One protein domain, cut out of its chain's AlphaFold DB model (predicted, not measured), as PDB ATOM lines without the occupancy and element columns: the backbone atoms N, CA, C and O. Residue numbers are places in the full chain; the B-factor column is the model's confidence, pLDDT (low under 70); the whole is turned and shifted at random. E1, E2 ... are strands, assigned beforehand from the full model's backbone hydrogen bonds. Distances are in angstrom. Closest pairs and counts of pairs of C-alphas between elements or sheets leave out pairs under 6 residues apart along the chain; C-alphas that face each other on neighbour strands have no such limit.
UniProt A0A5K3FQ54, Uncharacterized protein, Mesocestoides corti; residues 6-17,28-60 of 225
ATOM      1  N   ILE A   6      -3.648  40.405 -25.361       93.44
ATOM      2  CA  ILE A   6      -3.262  39.040 -25.741       93.44
ATOM      3  C   ILE A   6      -4.462  38.367 -26.410       93.44
ATOM      4  O   ILE A   6      -5.559  38.371 -25.860       93.44
ATOM      5  N   LYS A   7      -4.257  37.744 -27.574       94.88
ATOM      6  CA  LYS A   7      -5.282  36.952 -28.267       94.88
ATOM      7  C   LYS A   7      -4.856  35.490 -28.339       94.88
ATOM      8  O   LYS A   7      -3.899  35.150 -29.032       94.88
ATOM      9  N   TYR A   8      -5.583  34.624 -27.645       95.44
ATOM     10  CA  TYR A   8      -5.502  33.179 -27.811       95.44
ATOM     11  C   TYR A   8      -6.446  32.758 -28.926       95.44
ATOM     12  O   TYR A   8      -7.570  33.239 -29.006       95.44
ATOM     13  N   VAL A   9      -5.994  31.865 -29.795       95.44
ATOM     14  CA  VAL A   9      -6.795  31.355 -30.907       95.44
ATOM     15  C   VAL A   9      -6.704  29.844 -30.957       95.44
ATOM     16  O   VAL A   9      -5.709  29.255 -30.523       95.44
ATOM     17  N   CYS A  10      -7.717  29.215 -31.542       94.69
ATOM     18  CA  CYS A  10      -7.665  27.799 -31.860       94.69
ATOM     19  C   CYS A  10      -6.419  27.457 -32.707       94.69
ATOM     20  O   CYS A  10      -5.998  28.219 -33.581       94.69
ATOM     21  N   TYR A  11      -5.844  26.265 -32.520       93.00
ATOM     22  CA  TYR A  11      -4.759  25.755 -33.372       93.00
ATOM     23  C   TYR A  11      -5.126  25.798 -34.871       93.00
ATOM     24  O   TYR A  11      -4.308  26.176 -35.724       93.00
ATOM     25  N   HIS A  12      -6.393  25.502 -35.170       94.50
ATOM     26  CA  HIS A  12      -6.983  25.500 -36.505       94.50
ATOM     27  C   HIS A  12      -7.518  26.875 -36.958       94.50
ATOM     28  O   HIS A  12      -8.148  26.955 -38.012       94.50
ATOM     29  N   TYR A  13      -7.255  27.948 -36.195       94.44
ATOM     30  CA  TYR A  13      -7.803  29.288 -36.437       94.44
ATOM     31  C   TYR A  13      -7.381  29.898 -37.772       94.44
ATOM     32  O   TYR A  13      -6.182  29.915 -38.081       94.44
ATOM     33  N   GLY A  14      -8.347  30.487 -38.475       90.69
ATOM     34  CA  GLY A  14      -8.158  31.166 -39.755       90.69
ATOM     35  C   GLY A  14      -8.059  30.209 -40.942       90.69
ATOM     36  O   GLY A  14      -8.079  28.987 -40.790       90.69
ATOM     37  N   SER A  15      -7.948  30.775 -42.139       86.62
ATOM     38  CA  SER A  15      -7.787  30.052 -43.402       86.62
ATOM     39  C   SER A  15      -6.340  30.127 -43.899       86.62
ATOM     40  O   SER A  15      -5.525  30.932 -43.437       86.62
ATOM     41  N   ARG A  16      -5.974  29.245 -44.835       77.88
ATOM     42  CA  ARG A  16      -4.685  29.352 -45.524       77.88
ATOM     43  C   ARG A  16      -4.779  30.435 -46.589       77.88
ATOM     44  O   ARG A  16      -5.304  30.191 -47.664       77.88
ATOM     45  N   VAL A  17      -4.184  31.585 -46.310       68.38
ATOM     46  CA  VAL A  17      -3.880  32.598 -47.322       68.38
ATOM     47  C   VAL A  17      -2.534  32.257 -47.959       68.38
ATOM     48  O   VAL A  17      -1.488  32.353 -47.321       68.38
ATOM     49  N   THR A  28      -1.754  22.325 -44.372       85.25
ATOM     50  CA  THR A  28      -1.890  23.280 -43.269       85.25
ATOM     51  C   THR A  28      -2.763  22.685 -42.169       85.25
ATOM     52  O   THR A  28      -3.608  21.834 -42.442       85.25
ATOM     53  N   SER A  29      -2.580  23.141 -40.933       88.38
ATOM     54  CA  SER A  29      -3.524  22.862 -39.852       88.38
ATOM     55  C   SER A  29      -4.718  23.816 -39.847       88.38
ATOM     56  O   SER A  29      -5.591  23.669 -39.010       88.38
ATOM     57  N   LYS A  30      -4.773  24.820 -40.722       91.19
ATOM     58  CA  LYS A  30      -5.838  25.830 -40.722       91.19
ATOM     59  C   LYS A  30      -7.127  25.284 -41.345       91.19
ATOM     60  O   LYS A  30      -7.075  24.793 -42.468       91.19
ATOM     61  N   LEU A  31      -8.243  25.369 -40.613       91.75
ATOM     62  CA  LEU A  31      -9.567  24.846 -41.008       91.75
ATOM     63  C   LEU A  31     -10.646  25.941 -41.083       91.75
ATOM     64  O   LEU A  31     -11.834  25.639 -41.112       91.75
ATOM     65  N   GLY A  32     -10.264  27.219 -41.042       92.44
ATOM     66  CA  GLY A  32     -11.229  28.319 -41.002       92.44
ATOM     67  C   GLY A  32     -11.924  28.482 -39.649       92.44
ATOM     68  O   GLY A  32     -12.980  29.093 -39.587       92.44
ATOM     69  N   CYS A  33     -11.363  27.944 -38.560       94.62
ATOM     70  CA  CYS A  33     -11.962  28.091 -37.231       94.62
ATOM     71  C   CYS A  33     -11.901  29.562 -36.767       94.62
ATOM     72  O   CYS A  33     -10.862  30.209 -36.920       94.62
ATOM     73  N   SER A  34     -12.986  30.079 -36.181       95.19
ATOM     74  CA  SER A  34     -13.077  31.441 -35.625       95.19
ATOM     75  C   SER A  34     -12.778  31.518 -34.125       95.19
ATOM     76  O   SER A  34     -12.603  32.622 -33.604       95.19
ATOM     77  N   SER A  35     -12.663  30.375 -33.438       96.94
ATOM     78  CA  SER A  35     -12.559  30.339 -31.978       96.94
ATOM     79  C   SER A  35     -11.323  31.071 -31.441       96.94
ATOM     80  O   SER A  35     -10.184  30.810 -31.864       96.94
ATOM     81  N   HIS A  36     -11.554  32.008 -30.519       96.75
ATOM     82  CA  HIS A  36     -10.542  32.865 -29.911       96.75
ATOM     83  C   HIS A  36     -10.967  33.465 -28.556       96.75
ATOM     84  O   HIS A  36     -12.147  33.651 -28.287       96.75
ATOM     85  N   ILE A  37      -9.983  33.843 -27.732       97.62
ATOM     86  CA  ILE A  37     -10.131  34.633 -26.497       97.62
ATOM     87  C   ILE A  37      -9.197  35.835 -26.582       97.62
ATOM     88  O   ILE A  37      -7.986  35.670 -26.718       97.62
ATOM     89  N   CYS A  38      -9.733  37.039 -26.442       96.38
ATOM     90  CA  CYS A  38      -8.976  38.276 -26.309       96.38
ATOM     91  C   CYS A  38      -8.975  38.723 -24.847       96.38
ATOM     92  O   CYS A  38     -10.026  38.963 -24.257       96.38
ATOM     93  N   ILE A  39      -7.785  38.879 -24.279       95.56
ATOM     94  CA  ILE A  39      -7.548  39.341 -22.915       95.56
ATOM     95  C   ILE A  39      -6.808  40.672 -22.987       95.56
ATOM     96  O   ILE A  39      -5.814  40.788 -23.697       95.56
ATOM     97  N   SER A  40      -7.264  41.665 -22.239       94.31
ATOM     98  CA  SER A  40      -6.622  42.970 -22.115       94.31
ATOM     99  C   SER A  40      -6.196  43.225 -20.678       94.31
ATOM    100  O   SER A  40      -6.894  42.844 -19.737       94.31
ATOM    101  N   TYR A  41      -5.053  43.877 -20.506       93.19
ATOM    102  CA  TYR A  41      -4.594  44.390 -19.226       93.19
ATOM    103  C   TYR A  41      -4.921  45.880 -19.132       93.19
ATOM    104  O   TYR A  41      -4.331  46.703 -19.829       93.19
ATOM    105  N   SER A  42      -5.867  46.227 -18.261       89.50
ATOM    106  CA  SER A  42      -6.286  47.610 -18.011       89.50
ATOM    107  C   SER A  42      -6.606  47.815 -16.531       89.50
ATOM    108  O   SER A  42      -7.087  46.905 -15.855       89.50
ATOM    109  N   ASN A  43      -6.335  49.015 -16.005       88.31
ATOM    110  CA  ASN A  43      -6.588  49.370 -14.599       88.31
ATOM    111  C   ASN A  43      -5.987  48.363 -13.604       88.31
ATOM    112  O   ASN A  43      -6.652  47.912 -12.670       88.31
ATOM    113  N   SER A  44      -4.743  47.956 -13.862       89.06
ATOM    114  CA  SER A  44      -4.013  46.958 -13.074       89.06
ATOM    115  C   SER A  44      -4.693  45.582 -12.982       89.06
ATOM    116  O   SER A  44      -4.418  44.818 -12.057       89.06
ATOM    117  N   ARG A  45      -5.584  45.239 -13.924       91.06
ATOM    118  CA  ARG A  45      -6.335  43.974 -13.955       91.06
ATOM    119  C   ARG A  45      -6.373  43.378 -15.362       91.06
ATOM    120  O   ARG A  45      -6.421  44.099 -16.353       91.06
ATOM    121  N   LEU A  46      -6.402  42.049 -15.445       92.69
ATOM    122  CA  LEU A  46      -6.677  41.329 -16.691       92.69
ATOM    123  C   LEU A  46      -8.190  41.174 -16.871       92.69
ATOM    124  O   LEU A  46      -8.895  40.821 -15.927       92.69
ATOM    125  N   ARG A  47      -8.688  41.440 -18.078       93.38
ATOM    126  CA  ARG A  47     -10.102  41.313 -18.445       93.38
ATOM    127  C   ARG A  47     -10.226  40.602 -19.782       93.38
ATOM    128  O   ARG A  47      -9.462  40.891 -20.699       93.38
ATOM    129  N   ILE A  48     -11.197  39.708 -19.910       95.06
ATOM    130  CA  ILE A  48     -11.583  39.157 -21.212       95.06
ATOM    131  C   ILE A  48     -12.413  40.233 -21.919       95.06
ATOM    132  O   ILE A  48     -13.403  40.698 -21.364       95.06
ATOM    133  N   VAL A  49     -11.976  40.667 -23.100       95.12
ATOM    134  CA  VAL A  49     -12.605  41.768 -23.857       95.12
ATOM    135  C   VAL A  49     -13.497  41.247 -24.975       95.12
ATOM    136  O   VAL A  49     -14.523  41.841 -25.276       95.12
ATOM    137  N   ASN A  50     -13.104  40.141 -25.601       95.00
ATOM    138  CA  ASN A  50     -13.852  39.517 -26.683       95.00
ATOM    139  C   ASN A  50     -13.553  38.020 -26.686       95.00
ATOM    140  O   ASN A  50     -12.419  37.627 -26.401       95.00
ATOM    141  N   TYR A  51     -14.536  37.189 -26.998       96.50
ATOM    142  CA  TYR A  51     -14.322  35.764 -27.167       96.50
ATOM    143  C   TYR A  51     -15.378  35.142 -28.083       96.50
ATOM    144  O   TYR A  51     -16.540  35.531 -28.069       96.50
ATOM    145  N   ASP A  52     -14.964  34.125 -28.829       96.56
ATOM    146  CA  ASP A  52     -15.838  33.194 -29.538       96.56
ATOM    147  C   ASP A  52     -15.298  31.789 -29.271       96.56
ATOM    148  O   ASP A  52     -14.149  31.513 -29.600       96.56
ATOM    149  N   MET A  53     -16.066  30.928 -28.597       94.38
ATOM    150  CA  MET A  53     -15.643  29.556 -28.260       94.38
ATOM    151  C   MET A  53     -16.203  28.510 -29.231       94.38
ATOM    152  O   MET A  53     -16.047  27.314 -28.988       94.38
ATOM    153  N   HIS A  54     -16.859  28.914 -30.321       95.50
ATOM    154  CA  HIS A  54     -17.446  27.966 -31.261       95.50
ATOM    155  C   HIS A  54     -16.384  27.380 -32.191       95.50
ATOM    156  O   HIS A  54     -15.612  28.081 -32.849       95.50
ATOM    157  N   HIS A  55     -16.354  26.052 -32.254       95.00
ATOM    158  CA  HIS A  55     -15.448  25.311 -33.115       95.00
ATOM    159  C   HIS A  55     -16.226  24.643 -34.242       95.00
ATOM    160  O   HIS A  55     -17.233  23.985 -34.011       95.00
ATOM    161  N   ASN A  56     -15.704  24.748 -35.461       94.00
ATOM    162  CA  ASN A  56     -16.195  24.017 -36.630       94.00
ATOM    163  C   ASN A  56     -15.510  22.643 -36.790       94.00
ATOM    164  O   ASN A  56     -15.549  22.038 -37.858       94.00
ATOM    165  N   HIS A  57     -14.826  22.169 -35.749       92.25
ATOM    166  CA  HIS A  57     -14.127  20.892 -35.719       92.25
ATOM    167  C   HIS A  57     -14.164  20.305 -34.300       92.25
ATOM    168  O   HIS A  57     -14.309  21.051 -33.328       92.25
ATOM    169  N   PRO A  58     -13.956  18.987 -34.142       91.94
ATOM    170  CA  PRO A  58     -13.856  18.372 -32.826       91.94
ATOM    171  C   PRO A  58     -12.674  18.936 -32.027       91.94
ATOM    172  O   PRO A  58     -11.564  19.072 -32.552       91.94
ATOM    173  N   VAL A  59     -12.902  19.228 -30.747       91.75
ATOM    174  CA  VAL A  59     -11.863  19.606 -29.779       91.75
ATOM    175  C   VAL A  59     -11.801  18.520 -28.717       91.75
ATOM    176  O   VAL A  59     -12.469  18.586 -27.692       91.75
ATOM    177  N   THR A  60     -11.026  17.473 -28.991       91.94
ATOM    178  CA  THR A  60     -10.843  16.353 -28.057       91.94
ATOM    179  C   THR A  60      -9.420  16.322 -27.526       91.94
ATOM    180  O   THR A  60      -8.471  16.698 -28.224       91.94
TER     181      THR A  60
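This is residues 6 to 17 and 28 to 60 of the 225 residues of an uncharacterized protein of Mesocestoides corti (UniProt A0A5K3FQ54). A single small three-stranded sheet makes a long, narrow slab: E2 and E3 form a long hairpin, and short E1 lies along the half of E2 away from the hairpin's turn. Beyond that end, loops gather, including residues 10 to 17 and 28 to 35. The printed part has 45 residues and no named helix; E1, E2 and E3 follow in that order, the sheet order is E1, E2, E3, antiparallel, and under half of the residues are in these strands. The class is all strand; the whole is loose, radius of gyration of the C-alphas 12.6 A, and elongated, spanning 38 by 24 by 14 A.

The inner strand E2, residues 36 to 42, and the edge strand E3, residues 45 to 52, are an antiparallel hairpin at 157 degrees with a tight link; N 38 and O 50 are within hydrogen-bond range at 2.7 A. The other edge strand E1, residues 6 to 9, is antiparallel to E2 at 171 degrees; N 8 and O 37 are within hydrogen-bond range at 2.8 A, and C-alphas 9 and 36 face each other at 4.2 A.

E2 is 19.4 A long, E3 21.2 A and E1 9.9 A. C-alpha 6 begins E1 at (-3.262, 39.040, -25.741), and C-alpha 52 ends E3 at (-15.838, 33.194, -29.538).

The two C-alphas farthest apart, of Thr 28 and Asn 43, are 39.0 A apart. Residues 18 to 27 are not printed, and C-alphas 17 and 28 are 10.4 A apart across this cut, which lies in the link from E1 to E2. Mean pLDDT of the printed part is 92.4; residue 17 is under 70.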